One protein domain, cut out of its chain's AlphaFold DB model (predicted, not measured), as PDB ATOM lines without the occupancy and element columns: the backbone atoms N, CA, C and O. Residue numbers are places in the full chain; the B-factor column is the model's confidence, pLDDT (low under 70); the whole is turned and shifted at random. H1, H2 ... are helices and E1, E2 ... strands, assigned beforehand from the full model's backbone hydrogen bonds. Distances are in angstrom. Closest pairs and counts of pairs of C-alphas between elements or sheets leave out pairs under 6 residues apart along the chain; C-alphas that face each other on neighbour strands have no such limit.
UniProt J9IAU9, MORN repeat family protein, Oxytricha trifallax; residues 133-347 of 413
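AT A GLANCE: This is residues 133 to 347 of the 413 residues of the protein "MORN repeat family protein" of Oxytricha trifallax (UniProt J9IAU9). A long, twisted wall of nine strands, E1 to E9, runs from hairpin to hairpin, with helices over one face and the other face bare. H3 and H5 cover parts of that face, H4 folds back beside H3, H1 packs on H3, and residues 254 to 259, between E2 and E3, stick out. The printed part has 215 residues, with five named helices followed by nine named strands, and its class is mixed, helices and strands. The sheet is antiparallel in the order E1 E2 E3 E4 E5 E6 E7 E8 E9. The whole is compact, with a radius of gyration of the C-alphas of 18.4 A, and only just elongated, spanning 63 by 42 by 36 A.

HOW THE PARTS SIT: The sheet is a meander, each strand the antiparallel neighbour of the one before: E1, residues 231 to 237; E2, 243 to 250; E3, 262 to 270; E4, 275 to 281; E5, 284 to 294; E6, 300 to 308; E7, 311 to 320; E8, 325 to 331; E9, 334 to 342. E1 and E9 are its edge strands. Within hydrogen-bond range are, for instance, N 234 and O 246 of the hairpin E1 and E2, 2.9 A, and N 340 and O 327 of the hairpin E8 and E9, 2.7 A. E5 bends by 117 degrees at residue 287. H3, residues 170 to 186, is on the sheet at a height of 8.6 A, over E5 and only just over E6, with 3 C-alphas there; its closest C-alphas to E5 are those of Phe 177 and Tyr 292, 7.2 A. H5, residues 205 to 216, is on the same face, over E2 at a height of 10.6 A, with the C-alphas of Asp 205 and Val 245 closest at 7.1 A. Together with H4, residues 194 to 201, they give two layers, helices on one face of a sheet. H3 and H4 form a helical hairpin, a shallow tilt of 28 degrees, opposite ways; the C-alphas of Ala 183 and Ala 200 are closest, 5.1 A, and H3 touches H4 with residues 179 to 186 alone. H1, residues 141 to 154, is not on the sheet; with residues 143 to 148 alone it touches H3, at a steep tilt of 63 degrees, the C-alphas of Ala 144 and Gln 175 being closest at 5.2 A. H2, residues 158 to 161, only grazes the sheet. Each O i to N i+4 pair is within hydrogen-bond range in H4 and H5, against 8 of 10 in H1 and 12 of 13 in H3; H2 is too short for such a pair.

IN THESE COORDINATES: H1 begins at C-alpha 141, (141.179, 232.670, 269.313), and is 19.8 A long. H3, the longest helix, is 25.1 A long, and E6 is 21.7 A long. E9 ends at C-alpha 342, (165.200, 222.625, 256.361).

THE WHOLE: The C-alphas of Phe 256 and Tyr 345 are the two farthest apart, 63.1 A. The printed part has no cut. The links H5 to E1 and E2 to E3 are long. Mean pLDDT of the printed part is 74.2, with residues 133 to 152, 154 to 157, 186 to 230 and 252 to 259 under 70.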
ATOM      1  N   ASN A 133     135.697 219.914 265.089       33.91
ATOM      2  CA  ASN A 133     135.457 221.365 265.077       33.91
ATOM      3  C   ASN A 133     135.406 221.964 266.494       33.91
ATOM      4  O   ASN A 133     134.661 222.916 266.742       33.91
ATOM      5  N   MET A 134     136.147 221.406 267.462       35.00
ATOM      6  CA  MET A 134     136.268 222.034 268.781       35.00
ATOM      7  C   MET A 134     137.047 223.349 268.653       35.00
ATOM      8  O   MET A 134     138.268 223.372 268.772       35.00
ATOM      9  N   GLU A 135     136.317 224.444 268.429       34.66
ATOM     10  CA  GLU A 135     136.833 225.801 268.579       34.66
ATOM     11  C   GLU A 135     137.509 225.929 269.951       34.66
ATOM     12  O   GLU A 135     136.915 225.638 271.001       34.66
ATOM     13  N   LEU A 136     138.768 226.373 269.919       35.06
ATOM     14  CA  LEU A 136     139.521 226.834 271.079       35.06
ATOM     15  C   LEU A 136     138.658 227.816 271.899       35.06
ATOM     16  O   LEU A 136     137.805 228.512 271.338       35.06
ATOM     17  N   PRO A 137     138.822 227.906 273.234       35.38
ATOM     18  CA  PRO A 137     137.998 228.814 274.023       35.38
ATOM     19  C   PRO A 137     138.117 230.249 273.470       35.38
ATOM     20  O   PRO A 137     139.214 230.718 273.204       35.38
ATOM     21  N   LYS A 138     136.989 230.955 273.294       36.84
ATOM     22  CA  LYS A 138     136.881 232.240 272.555       36.84
ATOM     23  C   LYS A 138     137.777 233.402 273.031       36.84
ATOM     24  O   LYS A 138     137.834 234.421 272.355       36.84
ATOM     25  N   GLU A 139     138.452 233.284 274.171       38.59
ATOM     26  CA  GLU A 139     139.461 234.256 274.640       38.59
ATOM     27  C   GLU A 139     140.885 233.951 274.128       38.59
ATOM     28  O   GLU A 139     141.751 234.814 274.198       38.59
ATOM     29  N   TYR A 140     141.107 232.764 273.552       41.78
ATOM     30  CA  TYR A 140     142.376 232.305 272.970       41.78
ATOM     31  C   TYR A 140     142.462 232.521 271.449       41.78
ATOM     32  O   TYR A 140     143.564 232.551 270.908       41.78
ATOM     33  N   GLY A 141     141.314 232.679 270.777       41.72
ATOM     34  CA  GLY A 141     141.179 232.670 269.313       41.72
ATOM     35  C   GLY A 141     142.136 233.619 268.581       41.72
ATOM     36  O   GLY A 141     143.019 233.136 267.891       41.72
ATOM     37  N   PRO A 142     142.101 234.946 268.794       46.09
ATOM     38  CA  PRO A 142     142.797 235.867 267.888       46.09
ATOM     39  C   PRO A 142     144.337 235.811 267.925       46.09
ATOM     40  O   PRO A 142     144.975 236.174 266.942       46.09
ATOM     41  N   LEU A 143     144.944 235.413 269.056       39.91
ATOM     42  CA  LEU A 143     146.404 235.467 269.264       39.91
ATOM     43  C   LEU A 143     147.098 234.107 269.074       39.91
ATOM     44  O   LEU A 143     148.258 234.061 268.673       39.91
ATOM     45  N   ALA A 144     146.406 233.000 269.366       44.00
ATOM     46  CA  ALA A 144     146.894 231.660 269.040       44.00
ATOM     47  C   ALA A 144     146.709 231.356 267.541       44.00
ATOM     48  O   ALA A 144     147.597 230.754 266.936       44.00
ATOM     49  N   GLU A 145     145.616 231.842 266.931       50.50
ATOM     50  CA  GLU A 145     145.395 231.777 265.478       50.50
ATOM     51  C   GLU A 145     146.474 232.562 264.721       50.50
ATOM     52  O   GLU A 145     147.014 232.050 263.747       50.50
ATOM     53  N   SER A 146     146.909 233.732 265.216       58.22
ATOM     54  CA  SER A 146     147.936 234.515 264.516       58.22
ATOM     55  C   SER A 146     149.288 233.805 264.427       58.22
ATOM     56  O   SER A 146     149.978 233.987 263.434       58.22
ATOM     57  N   LEU A 147     149.676 233.009 265.434       56.09
ATOM     58  CA  LEU A 147     150.957 232.295 265.432       56.09
ATOM     59  C   LEU A 147     150.911 231.048 264.543       56.09
ATOM     60  O   LEU A 147     151.851 230.810 263.793       56.09
ATOM     61  N   GLY A 148     149.820 230.275 264.593       58.09
ATOM     62  CA  GLY A 148     149.607 229.148 263.678       58.09
ATOM     63  C   GLY A 148     149.570 229.603 262.215       58.09
ATOM     64  O   GLY A 148     150.266 229.032 261.376       58.09
ATOM     65  N   ASP A 149     148.855 230.696 261.938       63.91
ATOM     66  CA  ASP A 149     148.795 231.323 260.615       63.91
ATOM     67  C   ASP A 149     150.149 231.911 260.188       63.91
ATOM     68  O   ASP A 149     150.515 231.858 259.014       63.91
ATOM     69  N   GLU A 150     150.907 232.502 261.117       65.94
ATOM     70  CA  GLU A 150     152.239 233.049 260.845       65.94
ATOM     71  C   GLU A 150     153.246 231.940 260.531       65.94
ATOM     72  O   GLU A 150     154.009 232.079 259.578       65.94
ATOM     73  N   LEU A 151     153.201 230.814 261.251       63.28
ATOM     74  CA  LEU A 151     154.001 229.634 260.921       63.28
ATOM     75  C   LEU A 151     153.640 229.071 259.556       63.28
ATOM     76  O   LEU A 151     154.530 228.791 258.758       63.28
ATOM     77  N   GLN A 152     152.346 228.957 259.256       65.75
ATOM     78  CA  GLN A 152     151.899 228.457 257.961       65.75
ATOM     79  C   GLN A 152     152.316 229.391 256.812       65.75
ATOM     80  O   GLN A 152     152.662 228.918 255.733       65.75
ATOM     81  N   LYS A 153     152.360 230.710 257.049       70.19
ATOM     82  CA  LYS A 153     152.905 231.692 256.093       70.19
ATOM     83  C   LYS A 153     154.421 231.600 255.936       70.19
ATOM     84  O   LYS A 153     154.905 231.745 254.817       70.19
ATOM     85  N   LYS A 154     155.163 231.414 257.032       68.75
ATOM     86  CA  LYS A 154     156.635 231.334 257.026       68.75
ATOM     87  C   LYS A 154     157.153 230.008 256.483       68.75
ATOM     88  O   LYS A 154     158.246 229.968 255.939       68.75
ATOM     89  N   MET A 155     156.353 228.946 256.567       66.25
ATOM     90  CA  MET A 155     156.709 227.619 256.071       66.25
ATOM     91  C   MET A 155     155.761 227.146 254.951       66.25
ATOM     92  O   MET A 155     155.047 226.155 255.131       66.25
ATOM     93  N   PRO A 156     155.760 227.788 253.767       62.91
ATOM     94  CA  PRO A 156     154.798 227.509 252.694       62.91
ATOM     95  C   PRO A 156     154.873 226.103 252.057       62.91
ATOM     96  O   PRO A 156     154.074 225.800 251.183       62.91
ATOM     97  N   PHE A 157     155.755 225.211 252.522       68.75
ATOM     98  CA  PHE A 157     155.830 223.796 252.115       68.75
ATOM     99  C   PHE A 157     156.002 222.857 253.319       68.75
ATOM    100  O   PHE A 157     156.570 221.772 253.210       68.75
ATOM    101  N   PHE A 158     155.571 223.298 254.502       73.94
ATOM    102  CA  PHE A 158     155.759 222.571 255.755       73.94
ATOM    103  C   PHE A 158     155.234 221.133 255.699       73.94
ATOM    104  O   PHE A 158     155.962 220.197 256.022       73.94
ATOM    105  N   GLU A 159     153.988 220.960 255.254       73.31
ATOM    106  CA  GLU A 159     153.331 219.652 255.219       73.31
ATOM    107  C   GLU A 159     154.048 218.666 254.291       73.31
ATOM    108  O   GLU A 159     154.135 217.484 254.607       73.31
ATOM    109  N   GLU A 160     154.630 219.150 253.191       78.56
ATOM    110  CA  GLU A 160     155.393 218.331 252.241       78.56
ATOM    111  C   GLU A 160     156.747 217.878 252.808       78.56
ATOM    112  O   GLU A 160     157.280 216.844 252.405       78.56
ATOM    113  N   ARG A 161     157.315 218.642 253.752       79.19
ATOM    114  CA  ARG A 161     158.598 218.325 254.398       79.19
ATOM    115  C   ARG A 161     158.440 217.343 255.564       79.19
ATOM    116  O   ARG A 161     159.420 216.719 255.980       79.19
ATOM    117  N   LEU A 162     157.229 217.194 256.105       76.69
ATOM    118  CA  LEU A 162     156.944 216.261 257.189       76.69
ATOM    119  C   LEU A 162     157.027 214.805 256.714       76.69
ATOM    120  O   LEU A 162     156.295 214.370 255.833       76.69
ATOM    121  N   GLN A 163     157.854 214.002 257.386       75.06
ATOM    122  CA  GLN A 163     157.929 212.554 257.133       75.06
ATOM    123  C   GLN A 163     156.721 211.785 257.693       75.06
ATOM    124  O   GLN A 163     156.400 210.687 257.242       75.06
ATOM    125  N   LYS A 164     156.054 212.354 258.703       74.69
ATOM    126  CA  LYS A 164     154.810 211.859 259.303       74.69
ATOM    127  C   LYS A 164     153.944 213.058 259.710       74.69
ATOM    128  O   LYS A 164     154.517 214.081 260.094       74.69
ATOM    129  N   PRO A 165     152.603 212.950 259.691       72.12
ATOM    130  CA  PRO A 165     151.745 213.982 260.262       72.12
ATOM    131  C   PRO A 165     152.132 214.259 261.716       72.12
ATOM    132  O   PRO A 165     152.379 213.315 262.476       72.12
ATOM    133  N   LEU A 166     152.165 215.537 262.100       71.94
ATOM    134  CA  LEU A 166     152.344 215.904 263.501       71.94
ATOM    135  C   LEU A 166     151.209 215.337 264.345       71.94
ATOM    136  O   LEU A 166     150.052 215.289 263.918       71.94
ATOM    137  N   LYS A 167     151.533 214.941 265.573       73.69
ATOM    138  CA  LYS A 167     150.520 214.456 266.513       73.69
ATOM    139  C   LYS A 167     149.661 215.567 267.103       73.69
ATOM    140  O   LYS A 167     148.489 215.312 267.372       73.69
ATOM    141  N   ASN A 168     150.233 216.754 267.298       71.75
ATOM    142  CA  ASN A 168     149.505 217.952 267.709       71.75
ATOM    143  C   ASN A 168     149.438 218.913 266.519       71.75
ATOM    144  O   ASN A 168     150.419 219.075 265.790       71.75
ATOM    145  N   ASN A 169     148.283 219.537 266.303       73.75
ATOM    146  CA  ASN A 169     148.129 220.476 265.192       73.75
ATOM    147  C   ASN A 169     148.796 221.832 265.509       73.75
ATOM    148  O   ASN A 169     149.102 222.141 266.663       73.75
ATOM    149  N   LEU A 170     149.014 222.664 264.486       73.00
ATOM    150  CA  LEU A 170     149.703 223.951 264.649       73.00
ATOM    151  C   LEU A 170     148.981 224.911 265.611       73.00
ATOM    152  O   LEU A 170     149.644 225.659 266.327       73.00
ATOM    153  N   ALA A 171     147.647 224.869 265.674       71.56
ATOM    154  CA  ALA A 171     146.874 225.718 266.577       71.56
ATOM    155  C   ALA A 171     147.086 225.323 268.049       71.56
ATOM    156  O   ALA A 171     147.302 226.186 268.900       71.56
ATOM    157  N   GLU A 172     147.106 224.019 268.349       74.75
ATOM    158  CA  GLU A 172     147.460 223.501 269.676       74.75
ATOM    159  C   GLU A 172     148.889 223.892 270.054       74.75
ATOM    160  O   GLU A 172     149.141 224.328 271.178       74.75
ATOM    161  N   ILE A 173     149.827 223.783 269.109       77.69
ATOM    162  CA  ILE A 173     151.219 224.173 269.340       77.69
ATOM    163  C   ILE A 173     151.321 225.665 269.674       77.69
ATOM    164  O   ILE A 173     151.931 226.035 270.683       77.69
ATOM    165  N   GLY A 174     150.669 226.519 268.884       75.69
ATOM    166  CA  GLY A 174     150.624 227.958 269.127       75.69
ATOM    167  C   GLY A 174     149.998 228.316 270.476       75.69
ATOM    168  O   GLY A 174     150.505 229.192 271.183       75.69
ATOM    169  N   GLN A 175     148.954 227.595 270.891       76.25
ATOM    170  CA  GLN A 175     148.320 227.788 272.193       76.25
ATOM    171  C   GLN A 175     149.279 227.499 273.356       76.25
ATOM    172  O   GLN A 175     149.327 228.279 274.312       76.25
ATOM    173  N   ILE A 176     150.056 226.413 273.295       80.62
ATOM    174  CA  ILE A 176     151.020 226.091 274.357       80.62
ATOM    175  C   ILE A 176     152.116 227.160 274.432       80.62
ATOM    176  O   ILE A 176     152.434 227.629 275.526       80.62
ATOM    177  N   PHE A 177     152.634 227.638 273.296       79.00
ATOM    178  CA  PHE A 177     153.603 228.740 273.304       79.00
ATOM    179  C   PHE A 177     153.028 230.038 273.867       79.00
ATOM    180  O   PHE A 177     153.724 230.755 274.591       79.00
ATOM    181  N   TYR A 178     151.760 230.337 273.586       76.94
ATOM    182  CA  TYR A 178     151.070 231.471 274.193       76.94
ATOM    183  C   TYR A 178     151.014 231.343 275.723       76.94
ATOM    184  O   TYR A 178     151.375 232.285 276.431       76.94
ATOM    185  N   GLN A 179     150.645 230.167 276.241       76.69
ATOM    186  CA  GLN A 179     150.632 229.895 277.683       76.69
ATOM    187  C   GLN A 179     152.028 230.029 278.305       76.69
ATOM    188  O   GLN A 179     152.174 230.680 279.340       76.69
ATOM    189  N   MET A 180     153.063 229.485 277.657       79.81
ATOM    190  CA  MET A 180     154.457 229.619 278.098       79.81
ATOM    191  C   MET A 180     154.902 231.088 278.141       79.81
ATOM    192  O   MET A 180     155.514 231.530 279.112       79.81
ATOM    193  N   ASN A 181     154.563 231.877 277.118       77.44
ATOM    194  CA  ASN A 181     154.857 233.310 277.078       77.44
ATOM    195  C   ASN A 181     154.151 234.079 278.202       77.44
ATOM    196  O   ASN A 181     154.789 234.900 278.862       77.44
ATOM    197  N   LYS A 182     152.865 233.796 278.449       74.44
ATOM    198  CA  LYS A 182     152.099 234.395 279.549       74.44
ATOM    199  C   LYS A 182     152.751 234.056 280.892       74.44
ATOM    200  O   LYS A 182     153.067 234.963 281.651       74.44
ATOM    201  N   ALA A 183     153.054 232.781 281.138       73.69
ATOM    202  CA  ALA A 183     153.710 232.327 282.363       73.69
ATOM    203  C   ALA A 183     155.052 233.040 282.623       73.69
ATOM    204  O   ALA A 183     155.346 233.427 283.755       73.69
ATOM    205  N   ARG A 184     155.837 233.298 281.568       75.25
ATOM    206  CA  ARG A 184     157.107 234.032 281.667       75.25
ATOM    207  C   ARG A 184     156.950 235.498 282.067       75.25
ATOM    208  O   ARG A 184     157.778 235.998 282.826       75.25
ATOM    209  N   GLN A 185     155.911 236.183 281.591       70.00
ATOM    210  CA  GLN A 185     155.672 237.592 281.933       70.00
ATOM    211  C   GLN A 185     155.454 237.793 283.439       70.00
ATOM    212  O   GLN A 185     155.904 238.796 283.986       70.00
ATOM    213  N   TYR A 186     154.838 236.820 284.113       64.31
ATOM    214  CA  TYR A 186     154.624 236.851 285.565       64.31
ATOM    215  C   TYR A 186     155.880 236.476 286.366       64.31
ATOM    216  O   TYR A 186     156.124 237.014 287.438       64.31
ATOM    217  N   SER A 187     156.750 235.620 285.822       58.16
ATOM    218  CA  SER A 187     157.997 235.195 286.489       58.16
ATOM    219  C   SER A 187     159.137 236.231 286.496       58.16
ATOM    220  O   SER A 187     160.197 235.964 287.056       58.16
ATOM    221  N   ALA A 188     158.958 237.391 285.852       54.84
ATOM    222  CA  ALA A 188     159.989 238.429 285.725       54.84
ATOM    223  C   ALA A 188     160.145 239.323 286.977       54.84
ATOM    224  O   ALA A 188     161.048 240.159 287.019       54.84
ATOM    225  N   GLY A 189     159.284 239.159 287.987       48.50
ATOM    226  CA  GLY A 189     159.456 239.723 289.327       48.50
ATOM    227  C   GLY A 189     160.000 238.661 290.280       48.50
ATOM    228  O   GLY A 189     159.617 237.498 290.183       48.50
ATOM    229  N   ASP A 190     160.915 239.046 291.171       48.84
ATOM    230  CA  ASP A 190     161.558 238.149 292.136       48.84
ATOM    231  C   ASP A 190     160.551 237.186 292.799       48.84
ATOM    232  O   ASP A 190     159.659 237.602 293.537       48.84
ATOM    233  N   TYR A 191     160.777 235.889 292.569       48.72
ATOM    234  CA  TYR A 191     160.032 234.726 293.063       48.72
ATOM    235  C   TYR A 191     158.680 234.465 292.380       48.72
ATOM    236  O   TYR A 191     157.648 235.045 292.700       48.72
ATOM    237  N   THR A 192     158.714 233.456 291.503       52.91
ATOM    238  CA  THR A 192     157.591 232.671 290.974       52.91
ATOM    239  C   THR A 192     156.503 232.465 292.027       52.91
ATOM    240  O   THR A 192     156.608 231.560 292.859       52.91
ATOM    241  N   MET A 193     155.443 233.272 291.998       51.38
ATOM    242  CA  MET A 193     154.238 232.968 292.759       51.38
ATOM    243  C   MET A 193     153.529 231.806 292.056       51.38
ATOM    244  O   MET A 193     153.095 231.975 290.913       51.38
ATOM    245  N   PRO A 194     153.367 230.633 292.708       57.75
ATOM    246  CA  PRO A 194     152.692 229.487 292.099       57.75
ATOM    247  C   PRO A 194     151.313 229.864 291.553       57.75
ATOM    248  O   PRO A 194     150.924 229.403 290.492       57.75
ATOM    249  N   GLN A 195     150.611 230.774 292.229       59.88
ATOM    250  CA  GLN A 195     149.273 231.208 291.848       59.88
ATOM    251  C   GLN A 195     149.225 231.969 290.510       59.88
ATOM    252  O   GLN A 195     148.314 231.733 289.725       59.88
ATOM    253  N   GLU A 196     150.207 232.823 290.205       56.53
ATOM    254  CA  GLU A 196     150.251 233.564 288.932       56.53
ATOM    255  C   GLU A 196     150.619 232.642 287.764       56.53
ATOM    256  O   GLU A 196     150.048 232.735 286.678       56.53
ATOM    257  N   PHE A 197     151.521 231.686 288.006       61.25
ATOM    258  CA  PHE A 197     151.855 230.635 287.045       61.25
ATOM    259  C   PHE A 197     150.647 229.718 286.767       61.25
ATOM    260  O   PHE A 197     150.373 229.354 285.622       61.25
ATOM    261  N   GLU A 198     149.861 229.394 287.800       63.19
ATOM    262  CA  GLU A 198     148.603 228.654 287.664       63.19
ATOM    263  C   GLU A 198     147.518 229.433 286.904       63.19
ATOM    264  O   GLU A 198     146.830 228.854 286.060       63.19
ATOM    265  N   GLU A 199     147.364 230.728 287.186       61.66
ATOM    266  CA  GLU A 199     146.451 231.631 286.472       61.66
ATOM    267  C   GLU A 199     146.900 231.871 285.019       61.66
ATOM    268  O   GLU A 199     146.076 232.121 284.140       61.66
ATOM    269  N   ALA A 200     148.192 231.747 284.710       55.12
ATOM    270  CA  ALA A 200     148.685 231.857 283.342       55.12
ATOM    271  C   ALA A 200     148.293 230.653 282.471       55.12
ATOM    272  O   ALA A 200     147.930 230.834 281.308       55.12
ATOM    273  N   ILE A 201     148.344 229.439 283.023       61.62
ATOM    274  CA  ILE A 201     148.183 228.197 282.252       61.62
ATOM    275  C   ILE A 201     146.704 227.779 282.102       61.62
ATOM    276  O   ILE A 201     146.414 226.955 281.240       61.62
ATOM    277  N   GLU A 202     145.770 228.363 282.879       59.81
ATOM    278  CA  GLU A 202     144.295 228.281 282.703       59.81
ATOM    279  C   GLU A 202     143.810 226.934 282.117       59.81
ATOM    280  O   GLU A 202     143.318 226.827 280.992       59.81
ATOM    281  N   ASN A 203     144.026 225.851 282.867       57.81
ATOM    282  CA  ASN A 203     144.133 224.540 282.239       57.81
ATOM    283  C   ASN A 203     142.839 223.696 282.279       57.81
ATOM    284  O   ASN A 203     142.328 223.380 283.354       57.81
ATOM    285  N   ASN A 204     142.359 223.264 281.105       61.38
ATOM    286  CA  ASN A 204     141.290 222.264 280.921       61.38
ATOM    287  C   ASN A 204     141.846 220.861 280.593       61.38
ATOM    288  O   ASN A 204     141.119 220.021 280.058       61.38
ATOM    289  N   ASP A 205     143.114 220.592 280.907       63.97
ATOM    290  CA  ASP A 205     143.834 219.362 280.564       63.97
ATOM    291  C   ASP A 205     143.106 218.081 280.969       63.97
ATOM    292  O   ASP A 205     143.124 217.109 280.225       63.97
ATOM    293  N   GLU A 206     142.405 218.072 282.107       59.06
ATOM    294  CA  GLU A 206     141.570 216.927 282.492       59.06
ATOM    295  C   GLU A 206     140.556 216.599 281.388       59.06
ATOM    296  O   GLU A 206     140.460 215.465 280.930       59.06
ATOM    297  N   LYS A 207     139.848 217.613 280.881       62.31
ATOM    298  CA  LYS A 207     138.898 217.454 279.779       62.31
ATOM    299  C   LYS A 207     139.607 217.100 278.471       62.31
ATOM    300  O   LYS A 207     139.086 216.267 277.731       62.31
ATOM    301  N   PHE A 208     140.766 217.694 278.189       63.84
ATOM    302  CA  PHE A 208     141.575 217.376 277.008       63.84
ATOM    303  C   PHE A 208     141.999 215.901 276.997       63.84
ATOM    304  O   PHE A 208     141.665 215.182 276.058       63.84
ATOM    305  N   PHE A 209     142.635 215.409 278.065       60.59
ATOM    306  CA  PHE A 209     143.081 214.018 278.162       60.59
ATOM    307  C   PHE A 209     141.910 213.035 278.144       60.59
ATOM    308  O   PHE A 209     141.980 212.019 277.452       60.59
ATOM    309  N   MET A 210     140.804 213.359 278.821       59.09
ATOM    310  CA  MET A 210     139.589 212.540 278.777       59.09
ATOM    311  C   MET A 210     138.977 212.486 277.370       59.09
ATOM    312  O   MET A 210     138.483 211.439 276.957       59.09
ATOM    313  N   THR A 211     139.039 213.580 276.604       57.66
ATOM    314  CA  THR A 211     138.549 213.627 275.214       57.66
ATOM    315  C   THR A 211     139.479 212.857 274.270       57.66
ATOM    316  O   THR A 211     139.005 212.012 273.513       57.66
ATOM    317  N   LYS A 212     140.803 213.056 274.370       56.00
ATOM    318  CA  LYS A 212     141.831 212.324 273.599       56.00
ATOM    319  C   LYS A 212     141.718 210.810 273.819       56.00
ATOM    320  O   LYS A 212     141.793 210.031 272.872       56.00
ATOM    321  N   GLN A 213     141.435 210.390 275.054       53.94
ATOM    322  CA  GLN A 213     141.152 208.995 275.394       53.94
ATOM    323  C   GLN A 213     139.862 208.470 274.738       53.94
ATOM    324  O   GLN A 213     139.845 207.342 274.253       53.94
ATOM    325  N   GLN A 214     138.779 209.254 274.726       51.12
ATOM    326  CA  GLN A 214     137.507 208.861 274.101       51.12
ATOM    327  C   GLN A 214     137.618 208.743 272.575       51.12
ATOM    328  O   GLN A 214     137.023 207.837 271.996       51.12
ATOM    329  N   MET A 215     138.398 209.614 271.930       48.44
ATOM    330  CA  MET A 215     138.669 209.550 270.488       48.44
ATOM    331  C   MET A 215     139.458 208.290 270.118       48.44
ATOM    332  O   MET A 215     139.067 207.572 269.203       48.44
ATOM    333  N   ALA A 216     140.489 207.947 270.897       45.81
ATOM    334  CA  ALA A 216     141.268 206.722 270.698       45.81
ATOM    335  C   ALA A 216     140.444 205.423 270.842       45.81
ATOM    336  O   ALA A 216     140.875 204.374 270.383       45.81
ATOM    337  N   GLN A 217     139.264 205.470 271.472       44.16
ATOM    338  CA  GLN A 217     138.352 204.322 271.589       44.16
ATOM    339  C   GLN A 217     137.445 204.133 270.361       44.16
ATOM    340  O   GLN A 217     136.810 203.085 270.242       44.16
ATOM    341  N   GLN A 218     137.331 205.138 269.487       45.59
ATOM    342  CA  GLN A 218     136.447 205.113 268.315       45.59
ATOM    343  C   GLN A 218     137.160 204.627 267.046       45.59
ATOM    344  O   GLN A 218     136.505 204.039 266.183       45.59
ATOM    345  N   ASP A 219     138.484 204.782 266.968       45.16
ATOM    346  CA  ASP A 219     139.309 204.174 265.926       45.16
ATOM    347  C   ASP A 219     139.629 202.719 266.296       45.16
ATOM    348  O   ASP A 219     140.282 202.414 267.290       45.16
ATOM    349  N   SER A 220     139.099 201.793 265.503       47.81
ATOM    350  CA  SER A 220     139.176 200.344 265.701       47.81
ATOM    351  C   SER A 220     140.623 199.813 265.744       47.81
ATOM    352  O   SER A 220     141.127 199.368 264.715       47.81
ATOM    353  N   TYR A 221     141.249 199.771 266.928       36.84
ATOM    354  CA  TYR A 221     142.100 198.680 267.442       36.84
ATOM    355  C   TYR A 221     142.562 198.985 268.887       36.84
ATOM    356  O   TYR A 221     142.775 200.140 269.230       36.84
ATOM    357  N   LEU A 222     142.837 197.933 269.678       40.31
ATOM    358  CA  LEU A 222     143.446 197.885 271.031       40.31
ATOM    359  C   LEU A 222     142.428 197.860 272.190       40.31
ATOM    360  O   LEU A 222     141.835 198.862 272.562       40.31
ATOM    361  N   GLN A 223     142.150 196.725 272.841       40.09
ATOM    362  CA  GLN A 223     142.944 196.115 273.936       40.09
ATOM    363  C   GLN A 223     143.383 197.053 275.093       40.09
ATOM    364  O   GLN A 223     143.811 196.565 276.135       40.09
ATOM    365  N   SER A 224     143.237 198.378 274.983       43.59
ATOM    366  CA  SER A 224     143.774 199.380 275.918       43.59
ATOM    367  C   SER A 224     142.764 199.900 276.949       43.59
ATOM    368  O   SER A 224     143.155 200.546 277.921       43.59
ATOM    369  N   LEU A 225     141.475 199.579 276.801       38.84
ATOM    370  CA  LEU A 225     140.439 199.952 277.773       38.84
ATOM    371  C   LEU A 225     140.639 199.291 279.148       38.84
ATOM    372  O   LEU A 225     140.277 199.899 280.150       38.84
ATOM    373  N   ASP A 226     141.257 198.107 279.222       48.62
ATOM    374  CA  ASP A 226     141.646 197.492 280.503       48.62
ATOM    375  C   ASP A 226     142.828 198.211 281.167       48.62
ATOM    376  O   ASP A 226     142.880 198.301 282.390       48.62
ATOM    377  N   ILE A 227     143.746 198.787 280.380       47.47
ATOM    378  CA  ILE A 227     144.981 199.415 280.887       47.47
ATOM    379  C   ILE A 227     144.676 200.643 281.756       47.47
ATOM    380  O   ILE A 227     145.473 200.983 282.631       47.47
ATOM    381  N   LEU A 228     143.529 201.291 281.533       52.62
ATOM    382  CA  LEU A 228     143.141 202.534 282.203       52.62
ATOM    383  C   LEU A 228     142.063 202.360 283.283       52.62
ATOM    384  O   LEU A 228     141.734 203.341 283.949       52.62
ATOM    385  N   LYS A 229     141.516 201.150 283.493       57.78
ATOM    386  CA  LYS A 229     140.451 200.907 284.492       57.78
ATOM    387  C   LYS A 229     140.863 201.270 285.919       57.78
ATOM    388  O   LYS A 229     140.029 201.741 286.685       57.78
ATOM    389  N   ASP A 230     142.144 201.104 286.233       67.75
ATOM    390  CA  ASP A 230     142.727 201.401 287.544       67.75
ATOM    391  C   ASP A 230     143.586 202.670 287.535       67.75
ATOM    392  O   ASP A 230     144.418 202.874 288.421       67.75
ATOM    393  N   CYS A 231     143.416 203.528 286.530       73.31
ATOM    394  CA  CYS A 231     144.139 204.782 286.463       73.31
ATOM    395  C   CYS A 231     143.403 205.909 287.191       73.31
ATOM    396  O   CYS A 231     142.174 205.969 287.229       73.31
ATOM    397  N   ILE A 232     144.171 206.845 287.740       74.44
ATOM    398  CA  ILE A 232     143.650 208.061 288.366       74.44
ATOM    399  C   ILE A 232     144.283 209.284 287.727       74.44
ATOM    400  O   ILE A 232     145.464 209.288 287.391       74.44
ATOM    401  N   PHE A 233     143.498 210.340 287.585       78.56
ATOM    402  CA  PHE A 233     144.000 211.625 287.134       78.56
ATOM    403  C   PHE A 233     144.467 212.450 288.330       78.56
ATOM    404  O   PHE A 233     143.787 212.494 289.360       78.56
ATOM    405  N   ARG A 234     145.626 213.101 288.212       80.25
ATOM    406  CA  ARG A 234     146.117 214.036 289.226       80.25
ATOM    407  C   ARG A 234     146.734 215.264 288.588       80.25
ATOM    408  O   ARG A 234     147.280 215.227 287.487       80.25
ATOM    409  N   ARG A 235     146.693 216.333 289.373       82.50
ATOM    410  CA  ARG A 235     147.432 217.562 289.150       82.50
ATOM    411  C   ARG A 235     148.320 217.810 290.361       82.50
ATOM    412  O   ARG A 235     147.830 217.814 291.488       82.50
ATOM    413  N   GLU A 236     149.605 218.000 290.120       83.69
ATOM    414  CA  GLU A 236     150.623 218.288 291.127       83.69
ATOM    415  C   GLU A 236     151.258 219.635 290.807       83.69
ATOM    416  O   GLU A 236     151.496 219.940 289.640       83.69
ATOM    417  N   VAL A 237     151.553 220.424 291.835       83.25
ATOM    418  CA  VAL A 237     152.330 221.658 291.702       83.25
ATOM    419  C   VAL A 237     153.489 221.576 292.669       83.25
ATOM    420  O   VAL A 237     153.293 221.278 293.849       83.25
ATOM    421  N   ASN A 238     154.701 221.759 292.157       82.38
ATOM    422  CA  ASN A 238     155.891 221.693 292.988       82.38
ATOM    423  C   ASN A 238     156.164 223.046 293.675       82.38
ATOM    424  O   ASN A 238     155.495 224.050 293.433       82.38
ATOM    425  N   LYS A 239     157.172 223.083 294.550       79.56
ATOM    426  CA  LYS A 239     157.545 224.293 295.306       79.56
ATOM    427  C   LYS A 239     158.027 225.468 294.437       79.56
ATOM    428  O   LYS A 239     158.139 226.573 294.952       79.56
ATOM    429  N   TYR A 240     158.338 225.219 293.168       77.38
ATOM    430  CA  TYR A 240     158.750 226.217 292.180       77.38
ATOM    431  C   TYR A 240     157.573 226.696 291.315       77.38
ATOM    432  O   TYR A 240     157.764 227.500 290.411       77.38
ATOM    433  N   GLY A 241     156.356 226.205 291.578       75.56
ATOM    434  CA  GLY A 241     155.167 226.523 290.792       75.56
ATOM    435  C   GLY A 241     155.013 225.689 289.521       75.56
ATOM    436  O   GLY A 241     153.990 225.817 288.863       75.56
ATOM    437  N   GLU A 242     155.957 224.802 289.192       82.75
ATOM    438  CA  GLU A 242     155.849 223.937 288.012       82.75
ATOM    439  C   GLU A 242     154.720 222.921 288.203       82.75
ATOM    440  O   GLU A 242     154.523 222.377 289.297       82.75
ATOM    441  N   ILE A 243     153.977 222.660 287.130       84.56
ATOM    442  CA  ILE A 243     152.721 221.916 287.189       84.56
ATOM    443  C   ILE A 243     152.887 220.609 286.428       84.56
ATOM    444  O   ILE A 243     153.209 220.602 285.246       84.56
ATOM    445  N   PHE A 244     152.578 219.493 287.072       86.94
ATOM    446  CA  PHE A 244     152.336 218.236 286.382       86.94
ATOM    447  C   PHE A 244     150.839 217.947 286.344       86.94
ATOM    448  O   PHE A 244     150.158 218.030 287.365       86.94
ATOM    449  N   VAL A 245     150.331 217.564 285.179       83.38
ATOM    450  CA  VAL A 245     148.946 217.139 284.992       83.38
ATOM    451  C   VAL A 245     148.951 215.824 284.233       83.38
ATOM    452  O   VAL A 245     149.495 215.748 283.133       83.38
ATOM    453  N   GLY A 246     148.364 214.769 284.792       82.12
ATOM    454  CA  GLY A 246     148.438 213.481 284.120       82.12
ATOM    455  C   GLY A 246     147.698 212.327 284.769       82.12
ATOM    456  O   GLY A 246     147.078 212.425 285.827       82.12
ATOM    457  N   ILE A 247     147.797 211.206 284.075       81.88
ATOM    458  CA  ILE A 247     147.251 209.908 284.419       81.88
ATOM    459  C   ILE A 247     148.317 209.118 285.179       81.88
ATOM    460  O   ILE A 247     149.470 209.004 284.757       81.88
ATOM    461  N   TYR A 248     147.898 208.531 286.291       83.00
ATOM    462  CA  TYR A 248     148.685 207.630 287.114       83.00
ATOM    463  C   TYR A 248     148.106 206.240 286.986       83.00
ATOM    464  O   TYR A 248     146.891 206.077 287.083       83.00
ATOM    465  N   LYS A 249     148.973 205.249 286.826       80.50
ATOM    466  CA  LYS A 249     148.597 203.841 286.779       80.50
ATOM    467  C   LYS A 249     148.891 203.199 288.126       80.50
ATOM    468  O   LYS A 249     149.916 203.502 288.734       80.50
ATOM    469  N   GLN A 250     147.984 202.349 288.602       80.44
ATOM    470  CA  GLN A 250     148.233 201.560 289.805       80.44
ATOM    471  C   GLN A 250     149.427 200.626 289.557       80.44
ATOM    472  O   GLN A 250     149.477 199.947 288.526       80.44
ATOM    473  N   ASP A 251     150.379 200.590 290.484       80.38
ATOM    474  CA  ASP A 251     151.505 199.663 290.386       80.38
ATOM    475  C   ASP A 251     151.031 198.231 290.683       80.38
ATOM    476  O   ASP A 251     150.037 198.009 291.390       80.38
ATOM    477  N   SER A 252     151.743 197.237 290.153       68.25
ATOM    478  CA  SER A 252     151.540 195.845 290.556       68.25
ATOM    479  C   SER A 252     151.815 195.700 292.053       68.25
ATOM    480  O   SER A 252     152.828 196.190 292.548       68.25
ATOM    481  N   ILE A 253     150.920 195.021 292.775       63.53
ATOM    482  CA  ILE A 253     151.087 194.745 294.207       63.53
ATOM    483  C   ILE A 253     152.227 193.728 294.362       63.53
ATOM    484  O   ILE A 253     151.997 192.522 294.364       63.53
ATOM    485  N   GLU A 254     153.467 194.196 294.469       52.41
ATOM    486  CA  GLU A 254     154.579 193.366 294.924       52.41
ATOM    487  C   GLU A 254     154.690 193.484 296.451       52.41
ATOM    488  O   GLU A 254     155.225 194.448 296.993       52.41
ATOM    489  N   GLY A 255     154.140 192.492 297.159       55.84
ATOM    490  CA  GLY A 255     154.313 192.317 298.606       55.84
ATOM    491  C   GLY A 255     153.059 192.517 299.465       55.84
ATOM    492  O   GLY A 255     151.999 192.923 299.000       55.84
ATOM    493  N   PHE A 256     153.194 192.224 300.763       54.97
ATOM    494  CA  PHE A 256     152.135 192.209 301.792       54.97
ATOM    495  C   PHE A 256     151.539 193.594 302.149       54.97
ATOM    496  O   PHE A 256     150.838 193.733 303.152       54.97
ATOM    497  N   SER A 257     151.818 194.632 301.358       56.69
ATOM    498  CA  SER A 257     151.275 195.978 301.551       56.69
ATOM    499  C   SER A 257     149.815 196.040 301.092       56.69
ATOM    500  O   SER A 257     149.506 195.759 299.937       56.69
ATOM    501  N   GLN A 258     148.912 196.470 301.977       59.34
ATOM    502  CA  GLN A 258     147.515 196.766 301.621       59.34
ATOM    503  C   GLN A 258     147.340 198.151 300.967       59.34
ATOM    504  O   GLN A 258     146.243 198.484 300.517       59.34
ATOM    505  N   ALA A 259     148.390 198.979 300.915       67.19
ATOM    506  CA  ALA A 259     148.319 200.307 300.320       67.19
ATOM    507  C   ALA A 259     148.547 200.228 298.805       67.19
ATOM    508  O   ALA A 259     149.613 199.813 298.351       67.19
ATOM    509  N   LYS A 260     147.551 200.663 298.026       72.56
ATOM    510  CA  LYS A 260     147.689 200.850 296.577       72.56
ATOM    511  C   LYS A 260     148.704 201.962 296.296       72.56
ATOM    512  O   LYS A 260     148.483 203.098 296.721       72.56
ATOM    513  N   SER A 261     149.769 201.658 295.561       82.19
ATOM    514  CA  SER A 261     150.687 202.662 295.019       82.19
ATOM    515  C   SER A 261     150.354 202.970 293.557       82.19
ATOM    516  O   SER A 261     149.709 202.180 292.863       82.19
ATOM    517  N   TYR A 262     150.716 204.176 293.130       84.12
ATOM    518  CA  TYR A 262     150.398 204.712 291.815       84.12
ATOM    519  C   TYR A 262     151.607 205.462 291.272       84.12
ATOM    520  O   TYR A 262     152.105 206.379 291.931       84.12
ATOM    521  N   SER A 263     151.995 205.153 290.041       85.06
ATOM    522  CA  SER A 263     153.085 205.827 289.339       85.06
ATOM    523  C   SER A 263     152.565 206.656 288.170       85.06
ATOM    524  O   SER A 263     151.549 206.318 287.556       85.06
ATOM    525  N   LYS A 264     153.273 207.746 287.841       86.44
ATOM    526  CA  LYS A 264     153.013 208.539 286.627       86.44
ATOM    527  C   LYS A 264     153.062 207.609 285.416       86.44
ATOM    528  O   LYS A 264     153.994 206.817 285.298       86.44
ATOM    529  N   PHE A 265     152.063 207.702 284.543       83.19
ATOM    530  CA  PHE A 265     151.954 206.868 283.346       83.19
ATOM    531  C   PHE A 265     151.983 207.700 282.067       83.19
ATOM    532  O   PHE A 265     152.732 207.389 281.149       83.19
ATOM    533  N   TYR A 266     151.197 208.772 282.022       84.06
ATOM    534  CA  TYR A 266     151.169 209.714 280.908       84.06
ATOM    535  C   TYR A 266     150.757 211.079 281.430       84.06
ATOM    536  O   TYR A 266     149.883 211.165 282.292       84.06
ATOM    537  N   GLY A 267     151.333 212.151 280.916       82.81
ATOM    538  CA  GLY A 267     150.886 213.482 281.296       82.81
ATOM    539  C   GLY A 267     151.712 214.572 280.668       82.81
ATOM    540  O   GLY A 267     152.614 214.307 279.876       82.81
ATOM    541  N   ARG A 268     151.397 215.796 281.067       88.69
ATOM    542  CA  ARG A 268     152.085 217.003 280.654       88.69
ATOM    543  C   ARG A 268     152.707 217.692 281.861       88.69
ATOM    544  O   ARG A 268     152.087 217.827 282.916       88.69
ATOM    545  N   TYR A 269     153.958 218.082 281.705       90.75
ATOM    546  CA  TYR A 269     154.737 218.838 282.665       90.75
ATOM    547  C   TYR A 269     154.927 220.249 282.133       90.75
ATOM    548  O   TYR A 269     155.444 220.412 281.035       90.75
ATOM    549  N   TYR A 270     154.523 221.244 282.910       88.25
ATOM    550  CA  TYR A 270     154.647 222.657 282.601       88.25
ATOM    551  C   TYR A 270     155.730 223.278 283.469       88.25
ATOM    552  O   TYR A 270     155.598 223.335 284.695       88.25
ATOM    553  N   SER A 271     156.759 223.790 282.812       86.44
ATOM    554  CA  SER A 271     157.772 224.664 283.384       86.44
ATOM    555  C   SER A 271     157.696 226.043 282.724       86.44
ATOM    556  O   SER A 271     156.893 226.291 281.823       86.44
ATOM    557  N   GLN A 272     158.528 226.964 283.191       78.69
ATOM    558  CA  GLN A 272     158.620 228.325 282.665       78.69
ATOM    559  C   GLN A 272     159.167 228.362 281.229       78.69
ATOM    560  O   GLN A 272     158.679 229.118 280.383       78.69
ATOM    561  N   ASP A 273     160.178 227.541 280.951       85.25
ATOM    562  CA  ASP A 273     160.885 227.556 279.667       85.25
ATOM    563  C   ASP A 273     160.544 226.368 278.773       85.25
ATOM    564  O   ASP A 273     160.835 226.410 277.578       85.25
ATOM    565  N   TYR A 274     159.886 225.341 279.313       91.12
ATOM    566  CA  TYR A 274     159.477 224.186 278.530       91.12
ATOM    567  C   TYR A 274     158.190 223.532 279.035       91.12
ATOM    568  O   TYR A 274     157.836 223.614 280.211       91.12
ATOM    569  N   VAL A 275     157.516 222.828 278.133       92.19
ATOM    570  CA  VAL A 275     156.403 221.928 278.416       92.19
ATOM    571  C   VAL A 275     156.720 220.584 277.771       92.19
ATOM    572  O   VAL A 275     157.024 220.551 276.587       92.19
ATOM    573  N   ILE A 276     156.641 219.476 278.509       93.56
ATOM    574  CA  ILE A 276     156.795 218.121 277.943       93.56
ATOM    575  C   ILE A 276     155.498 217.352 278.150       93.56
ATOM    576  O   ILE A 276     154.978 217.322 279.260       93.56
ATOM    577  N   GLU A 277     154.985 216.704 277.110       90.25
ATOM    578  CA  GLU A 277     153.871 215.758 277.182       90.25
ATOM    579  C   GLU A 277     154.326 214.383 276.703       90.25
ATOM    580  O   GLU A 277     154.902 214.260 275.630       90.25
ATOM    581  N   GLY A 278     154.034 213.326 277.453       87.50
ATOM    582  CA  GLY A 278     154.406 211.982 277.025       87.50
ATOM    583  C   GLY A 278     154.211 210.917 278.089       87.50
ATOM    584  O   GLY A 278     153.645 211.160 279.162       87.50
ATOM    585  N   PHE A 279     154.686 209.716 277.765       85.00
ATOM    586  CA  PHE A 279     154.664 208.566 278.662       85.00
ATOM    587  C   PHE A 279     155.766 208.631 279.711       85.00
ATOM    588  O   PHE A 279     156.849 209.162 279.477       85.00
ATOM    589  N   PHE A 280     155.486 208.031 280.865       85.94
ATOM    590  CA  PHE A 280     156.420 207.910 281.969       85.94
ATOM    591  C   PHE A 280     156.864 206.469 282.172       85.94
ATOM    592  O   PHE A 280     156.058 205.536 282.177       85.94
ATOM    593  N   LYS A 281     158.153 206.312 282.463       85.00
ATOM    594  CA  LYS A 281     158.744 205.073 282.954       85.00
ATOM    595  C   LYS A 281     159.784 205.402 284.013       85.00
ATOM    596  O   LYS A 281     160.646 206.255 283.818       85.00
ATOM    597  N   ASN A 282     159.672 204.758 285.176       85.69
ATOM    598  CA  ASN A 282     160.558 204.989 286.323       85.69
ATOM    599  C   ASN A 282     160.714 206.485 286.672       85.69
ATOM    600  O   ASN A 282     161.820 206.969 286.905       85.69
ATOM    601  N   GLY A 283     159.603 207.230 286.640       86.31
ATOM    602  CA  GLY A 283     159.558 208.656 286.975       86.31
ATOM    603  C   GLY A 283     160.113 209.616 285.915       86.31
ATOM    604  O   GLY A 283     160.102 210.819 286.154       86.31
ATOM    605  N   ASN A 284     160.557 209.122 284.758       92.56
ATOM    606  CA  ASN A 284     161.077 209.941 283.662       92.56
ATOM    607  C   ASN A 284     160.185 209.837 282.427       92.56
ATOM    608  O   ASN A 284     159.541 208.806 282.235       92.56
ATOM    609  N   PHE A 285     160.208 210.860 281.572       90.81
ATOM    610  CA  PHE A 285     159.619 210.739 280.242       90.81
ATOM    611  C   PHE A 285     160.434 209.741 279.410       90.81
ATOM    612  O   PHE A 285     161.663 209.849 279.319       90.81
ATOM    613  N   GLU A 286     159.762 208.738 278.852       91.31
ATOM    614  CA  GLU A 286     160.386 207.678 278.057       91.31
ATOM    615  C   GLU A 286     159.405 207.155 277.001       91.31
ATOM    616  O   GLU A 286     158.249 206.866 277.315       91.31
ATOM    617  N   GLY A 287     159.883 207.000 275.766       89.00
ATOM    618  CA  GLY A 287     159.068 206.672 274.595       89.00
ATOM    619  C   GLY A 287     158.568 207.915 273.856       89.00
ATOM    620  O   GLY A 287     159.134 208.994 273.996       89.00
ATOM    621  N   GLU A 288     157.522 207.752 273.051       86.19
ATOM    622  CA  GLU A 288     156.927 208.839 272.261       86.19
ATOM    623  C   GLU A 288     156.400 209.976 273.151       86.19
ATOM    624  O   GLU A 288     155.719 209.745 274.160       86.19
ATOM    625  N   GLY A 289     156.669 211.210 272.738       89.12
ATOM    626  CA  GLY A 289     156.210 212.407 273.417       89.12
ATOM    627  C   GLY A 289     156.437 213.671 272.600       89.12
ATOM    628  O   GLY A 289     156.858 213.644 271.443       89.12
ATOM    629  N   TYR A 290     156.165 214.796 273.247       92.56
ATOM    630  CA  TYR A 290     156.222 216.123 272.665       92.56
ATOM    631  C   TYR A 290     156.891 217.082 273.634       92.56
ATOM    632  O   TYR A 290     156.651 217.010 274.839       92.56
ATOM    633  N   GLU A 291     157.675 218.015 273.114       95.62
ATOM    634  CA  GLU A 291     158.278 219.079 273.906       95.62
ATOM    635  C   GLU A 291     158.077 220.430 273.232       95.62
ATOM    636  O   GLU A 291     158.270 220.587 272.034       95.62
ATOM    637  N   TYR A 292     157.689 221.414 274.023       93.06
ATOM    638  CA  TYR A 292     157.601 222.814 273.654       93.06
ATOM    639  C   TYR A 292     158.682 223.508 274.456       93.06
ATOM    640  O   TYR A 292     158.651 223.426 275.678       93.06
ATOM    641  N   GLY A 293     159.647 224.149 273.817       92.38
ATOM    642  CA  GLY A 293     160.808 224.678 274.522       92.38
ATOM    643  C   GLY A 293     161.350 225.947 273.900       92.38
ATOM    644  O   GLY A 293     160.801 226.474 272.935       92.38
ATOM    645  N   LEU A 294     162.444 226.431 274.477       88.62
ATOM    646  CA  LEU A 294     163.240 227.537 273.966       88.62
ATOM    647  C   LEU A 294     164.626 227.016 273.598       88.62
ATOM    648  O   LEU A 294     165.270 226.348 274.408       88.62
ATOM    649  N   ASN A 295     165.101 227.326 272.393       86.56
ATOM    650  CA  ASN A 295     166.485 227.041 272.028       86.56
ATOM    651  C   ASN A 295     167.445 228.013 272.754       86.56
ATOM    652  O   ASN A 295     167.037 228.879 273.535       86.56
ATOM    653  N   THR A 296     168.743 227.896 272.479       84.81
ATOM    654  CA  THR A 296     169.787 228.751 273.073       84.81
ATOM    655  C   THR A 296     169.610 230.243 272.787       84.81
ATOM    656  O   THR A 296     170.083 231.069 273.561       84.81
ATOM    657  N   GLU A 297     168.905 230.589 271.715       83.44
ATOM    658  CA  GLU A 297     168.619 231.960 271.279       83.44
ATOM    659  C   GLU A 297     167.246 232.455 271.762       83.44
ATOM    660  O   GLU A 297     166.795 233.536 271.394       83.44
ATOM    661  N   ARG A 298     166.583 231.685 272.638       84.69
ATOM    662  CA  ARG A 298     165.220 231.938 273.134       84.69
ATOM    663  C   ARG A 298     164.158 231.954 272.031       84.69
ATOM    664  O   ARG A 298     163.130 232.619 272.164       84.69
ATOM    665  N   ILE A 299     164.375 231.166 270.987       84.00
ATOM    666  CA  ILE A 299     163.402 230.902 269.931       84.00
ATOM    667  C   ILE A 299     162.578 229.685 270.341       84.00
ATOM    668  O   ILE A 299     163.129 228.661 270.759       84.00
ATOM    669  N   ASN A 300     161.251 229.802 270.255       88.12
ATOM    670  CA  ASN A 300     160.356 228.693 270.571       88.12
ATOM    671  C   ASN A 300     160.580 227.544 269.580       88.12
ATOM    672  O   ASN A 300     160.613 227.771 268.371       88.12
ATOM    673  N   TYR A 301     160.659 226.318 270.086       91.69
ATOM    674  CA  TYR A 301     160.613 225.114 269.267       91.69
ATOM    675  C   TYR A 301     159.560 224.133 269.763       91.69
ATOM    676  O   TYR A 301     159.254 224.068 270.955       91.69
ATOM    677  N   TYR A 302     159.025 223.352 268.834       93.25
ATOM    678  CA  TYR A 302     158.197 222.186 269.095       93.25
ATOM    679  C   TYR A 302     158.945 220.936 268.643       93.25
ATOM    680  O   TYR A 302     159.447 220.894 267.525       93.25
ATOM    681  N   PHE A 303     159.018 219.925 269.494       95.50
ATOM    682  CA  PHE A 303     159.574 218.617 269.198       95.50
ATOM    683  C   PHE A 303     158.479 217.549 269.284       95.50
ATOM    684  O   PHE A 303     157.728 217.517 270.255       95.50
ATOM    685  N   ASP A 304     158.427 216.666 268.289       92.50
ATOM    686  CA  ASP A 304     157.611 215.447 268.235       92.50
ATOM    687  C   ASP A 304     158.551 214.265 267.995       92.50
ATOM    688  O   ASP A 304     159.185 214.172 266.938       92.50
ATOM    689  N   GLY A 305     158.669 213.367 268.972       92.88
ATOM    690  CA  GLY A 305     159.518 212.194 268.827       92.88
ATOM    691  C   GLY A 305     159.753 211.425 270.116       92.88
ATOM    692  O   GLY A 305     158.993 211.501 271.081       92.88
ATOM    693  N   GLU A 306     160.827 210.649 270.111       92.31
ATOM    694  CA  GLU A 306     161.157 209.728 271.190       92.31
ATOM    695  C   GLU A 306     161.977 210.387 272.314       92.31
ATOM    696  O   GLU A 306     162.863 211.220 272.090       92.31
ATOM    697  N   PHE A 307     161.702 209.966 273.549       94.38
ATOM    698  CA  PHE A 307     162.405 210.362 274.764       94.38
ATOM    699  C   PHE A 307     163.070 209.163 275.436       94.38
ATOM    700  O   PHE A 307     162.515 208.068 275.520       94.38
ATOM    701  N   LEU A 308     164.235 209.405 276.035       95.81
ATOM    702  CA  LEU A 308     164.874 208.495 276.976       95.81
ATOM    703  C   LEU A 308     165.380 209.288 278.177       95.81
ATOM    704  O   LEU A 308     166.213 210.183 278.028       95.81
ATOM    705  N   LYS A 309     164.907 208.934 279.379       95.31
ATOM    706  CA  LYS A 309     165.255 209.629 280.631       95.31
ATOM    707  C   LYS A 309     165.029 211.146 280.535       95.31
ATOM    708  O   LYS A 309     165.908 211.935 280.882       95.31
ATOM    709  N   SER A 310     163.854 211.534 280.037       94.56
ATOM    710  CA  SER A 310     163.416 212.928 279.893       94.56
ATOM    711  C   SER A 310     164.262 213.783 278.947       94.56
ATOM    712  O   SER A 310     164.317 214.998 279.098       94.56
ATOM    713  N   LYS A 311     164.934 213.162 277.973       96.19
ATOM    714  CA  LYS A 311     165.663 213.856 276.904       96.19
ATOM    715  C   LYS A 311     165.304 213.259 275.553       96.19
ATOM    716  O   LYS A 311     165.185 212.036 275.472       96.19
ATOM    717  N   SER A 312     165.223 214.085 274.511       96.50
ATOM    718  CA  SER A 312     165.036 213.587 273.147       96.50
ATOM    719  C   SER A 312     166.143 212.594 272.772       96.50
ATOM    720  O   SER A 312     167.340 212.809 273.026       96.50
ATOM    721  N   ASN A 313     165.728 211.443 272.255       97.50
ATOM    722  CA  ASN A 313     166.595 210.313 271.952       97.50
ATOM    723  C   ASN A 313     165.888 209.387 270.964       97.50
ATOM    724  O   ASN A 313     164.760 209.011 271.237       97.50
ATOM    725  N   GLY A 314     166.539 208.999 269.870       96.38
ATOM    726  CA  GLY A 314     165.879 208.268 268.783       96.38
ATOM    727  C   GLY A 314     165.493 209.206 267.643       96.38
ATOM    728  O   GLY A 314     166.216 210.164 267.381       96.38
ATOM    729  N   ILE A 315     164.402 208.924 266.932       95.06
ATOM    730  CA  ILE A 315     163.948 209.759 265.810       95.06
ATOM    731  C   ILE A 315     162.966 210.822 266.306       95.06
ATOM    732  O   ILE A 315     162.123 210.565 267.165       95.06
ATOM    733  N   GLY A 316     163.050 212.023 265.737       94.69
ATOM    734  CA  GLY A 316     162.050 213.054 265.971       94.69
ATOM    735  C   GLY A 316     162.107 214.200 264.972       94.69
ATOM    736  O   GLY A 316     163.029 214.307 264.159       94.69
ATOM    737  N   THR A 317     161.101 215.059 265.069       94.31
ATOM    738  CA  THR A 317     160.959 216.292 264.301       94.31
ATOM    739  C   THR A 317     161.009 217.470 265.261       94.31
ATOM    740  O   THR A 317     160.252 217.493 266.224       94.31
ATOM    741  N   THR A 318     161.859 218.457 264.995       94.69
ATOM    742  CA  THR A 318     161.848 219.762 265.663       94.69
ATOM    743  C   THR A 318     161.411 220.831 264.676       94.69
ATOM    744  O   THR A 318     161.955 220.904 263.581       94.69
ATOM    745  N   ILE A 319     160.469 221.678 265.068       89.69
ATOM    746  CA  ILE A 319     160.023 222.855 264.322       89.69
ATOM    747  C   ILE A 319     160.380 224.074 265.150       89.69
ATOM    748  O   ILE A 319     160.011 224.148 266.322       89.69
ATOM    749  N   TYR A 320     161.075 225.024 264.547       87.12
ATOM    750  CA  TYR A 320     161.387 226.306 265.152       87.12
ATOM    751  C   TYR A 320     160.356 227.332 264.704       87.12
ATOM    752  O   TYR A 320     159.927 227.345 263.553       87.12
ATOM    753  N   ILE A 321     159.950 228.211 265.618       80.62
ATOM    754  CA  ILE A 321     158.878 229.175 265.347       80.62
ATOM    755  C   ILE A 321     159.245 230.207 264.262       80.62
ATOM    756  O   ILE A 321     158.389 230.917 263.737       80.62
ATOM    757  N   GLU A 322     160.531 230.317 263.945       79.56
ATOM    758  CA  GLU A 322     161.037 231.147 262.856       79.56
ATOM    759  C   GLU A 322     160.785 230.543 261.469       79.56
ATOM    760  O   GLU A 322     160.684 231.295 260.509       79.56
ATOM    761  N   GLY A 323     160.557 229.229 261.378       81.56
ATOM    762  CA  GLY A 323     160.255 228.525 260.130       81.56
ATOM    763  C   GLY A 323     161.244 227.412 259.784       81.56
ATOM    764  O   GLY A 323     161.006 226.645 258.851       81.56
ATOM    765  N   ASP A 324     162.322 227.281 260.551       87.94
ATOM    766  CA  ASP A 324     163.265 226.182 260.400       87.94
ATOM    767  C   ASP A 324     162.676 224.858 260.908       87.94
ATOM    768  O   ASP A 324     161.863 224.809 261.837       87.94
ATOM    769  N   MET A 325     163.126 223.745 260.334       91.56
ATOM    770  CA  MET A 325     162.728 222.408 260.760       91.56
ATOM    771  C   MET A 325     163.906 221.442 260.719       91.56
ATOM    772  O   MET A 325     164.685 221.425 259.777       91.56
ATOM    773  N   TYR A 326     163.997 220.563 261.708       95.44
ATOM    774  CA  TYR A 326     164.885 219.412 261.691       95.44
ATOM    775  C   TYR A 326     164.077 218.123 261.771       95.44
ATOM    776  O   TYR A 326     163.177 218.005 262.596       95.44
ATOM    777  N   TYR A 327     164.444 217.130 260.974       95.75
ATOM    778  CA  TYR A 327     163.978 215.758 261.108       95.75
ATOM    779  C   TYR A 327     165.181 214.829 261.183       95.75
ATOM    780  O   TYR A 327     166.045 214.868 260.312       95.75
ATOM    781  N   GLY A 328     165.241 213.954 262.179       96.75
ATOM    782  CA  GLY A 328     166.287 212.942 262.212       96.75
ATOM    783  C   GLY A 328     166.573 212.408 263.596       96.75
ATOM    784  O   GLY A 328     165.722 212.409 264.483       96.75
ATOM    785  N   GLN A 329     167.798 211.923 263.756       98.19
ATOM    786  CA  GLN A 329     168.244 211.265 264.969       98.19
ATOM    787  C   GLN A 329     168.647 212.271 266.058       98.19
ATOM    788  O   GLN A 329     169.238 213.329 265.801       98.19
ATOM    789  N   PHE A 330     168.331 211.903 267.297       98.31
ATOM    790  CA  PHE A 330     168.652 212.608 268.525       98.31
ATOM    791  C   PHE A 330     169.353 211.682 269.514       98.31
ATOM    792  O   PHE A 330     169.063 210.488 269.613       98.31
ATOM    793  N   LYS A 331     170.242 212.262 270.317       98.31
ATOM    794  CA  LYS A 331     170.891 211.603 271.445       98.31
ATOM    795  C   LYS A 331     171.059 212.593 272.589       98.31
ATOM    796  O   LYS A 331     171.772 213.586 272.459       98.31
ATOM    797  N   ASN A 332     170.456 212.283 273.736       96.56
ATOM    798  CA  ASN A 332     170.562 213.072 274.970       96.56
ATOM    799  C   ASN A 332     170.197 214.559 274.798       96.56
ATOM    800  O   ASN A 332     170.882 215.420 275.355       96.56
ATOM    801  N   GLY A 333     169.131 214.861 274.055       95.25
ATOM    802  CA  GLY A 333     168.688 216.239 273.825       95.25
ATOM    803  C   GLY A 333     169.315 216.906 272.601       95.25
ATOM    804  O   GLY A 333     169.000 218.057 272.317       95.25
ATOM    805  N   LYS A 334     170.218 216.223 271.884       97.00
ATOM    806  CA  LYS A 334     170.992 216.822 270.792       97.00
ATOM    807  C   LYS A 334     170.785 216.118 269.465       97.00
ATOM    808  O   LYS A 334     170.739 214.891 269.447       97.00
ATOM    809  N   ARG A 335     170.778 216.874 268.360       97.69
ATOM    810  CA  ARG A 335     170.850 216.300 267.003       97.69
ATOM    811  C   ARG A 335     172.133 215.476 266.894       97.69
ATOM    812  O   ARG A 335     173.219 215.973 267.221       97.69
ATOM    813  N   ASN A 336     172.008 214.208 266.527       98.50
ATOM    814  CA  ASN A 336     173.122 213.265 266.509       98.50
ATOM    815  C   ASN A 336     172.799 212.096 265.579       98.50
ATOM    816  O   ASN A 336     171.736 211.514 265.732       98.50
ATOM    817  N   GLY A 337     173.711 211.718 264.684       98.44
ATOM    818  CA  GLY A 337     173.459 210.709 263.654       98.44
ATOM    819  C   GLY A 337     172.943 211.333 262.357       98.44
ATOM    820  O   GLY A 337     173.334 212.441 262.017       98.44
ATOM    821  N   LEU A 338     172.104 210.628 261.603       98.44
ATOM    822  CA  LEU A 338     171.554 211.124 260.339       98.44
ATOM    823  C   LEU A 338     170.352 212.041 260.574       98.44
ATOM    824  O   LEU A 338     169.481 211.743 261.395       98.44
ATOM    825  N   GLY A 339     170.280 213.125 259.807       97.94
ATOM    826  CA  GLY A 339     169.139 214.028 259.838       97.94
ATOM    827  C   GLY A 339     169.139 215.042 258.705       97.94
ATOM    828  O   GLY A 339     170.168 215.310 258.077       97.94
ATOM    829  N   THR A 340     167.967 215.625 258.499       97.75
ATOM    830  CA  THR A 340     167.689 216.660 257.515       97.75
ATOM    831  C   THR A 340     167.293 217.944 258.224       97.75
ATOM    832  O   THR A 340     166.395 217.937 259.066       97.75
ATOM    833  N   TYR A 341     167.950 219.045 257.885       96.69
ATOM    834  CA  TYR A 341     167.578 220.384 258.312       96.69
ATOM    835  C   TYR A 341     167.024 221.155 257.124       96.69
ATOM    836  O   TYR A 341     167.617 221.151 256.050       96.69
ATOM    837  N   TYR A 342     165.892 221.802 257.329       92.50
ATOM    838  CA  TYR A 342     165.200 222.625 256.361       92.50
ATOM    839  C   TYR A 342     165.202 224.046 256.893       92.50
ATOM    840  O   TYR A 342     164.681 224.286 257.983       92.50
ATOM    841  N   TRP A 343     165.760 224.969 256.122       90.19
ATOM    842  CA  TRP A 343     165.703 226.384 256.449       90.19
ATOM    843  C   TRP A 343     164.394 227.007 255.958       90.19
ATOM    844  O   TRP A 343     163.792 226.549 254.970       90.19
ATOM    845  N   ASP A 344     163.955 228.058 256.646       85.75
ATOM    846  CA  ASP A 344     162.789 228.867 256.275       85.75
ATOM    847  C   ASP A 344     162.945 229.496 254.875       85.75
ATOM    848  O   ASP A 344     161.996 229.523 254.090       85.75
ATOM    849  N   TYR A 345     164.168 229.882 254.500       85.88
ATOM    850  CA  TYR A 345     164.513 230.465 253.203       85.88
ATOM    851  C   TYR A 345     164.721 229.443 252.072       85.88
ATOM    852  O   TYR A 345     165.008 229.831 250.940       85.88
ATOM    853  N   GLY A 346     164.533 228.146 252.337       87.50
ATOM    854  CA  GLY A 346     164.419 227.118 251.296       87.50
ATOM    855  C   GLY A 346     165.605 226.167 251.153       87.50
ATOM    856  O   GLY A 346     165.433 225.118 250.530       87.50
ATOM    857  N   ASP A 347     166.755 226.470 251.753       93.44
ATOM    858  CA  ASP A 347     167.888 225.545 251.765       93.44
ATOM    859  C   ASP A 347     167.533 224.254 252.521       93.44
ATOM    860  O   ASP A 347     166.687 224.233 253.425       93.44
TER     861      ASP A 347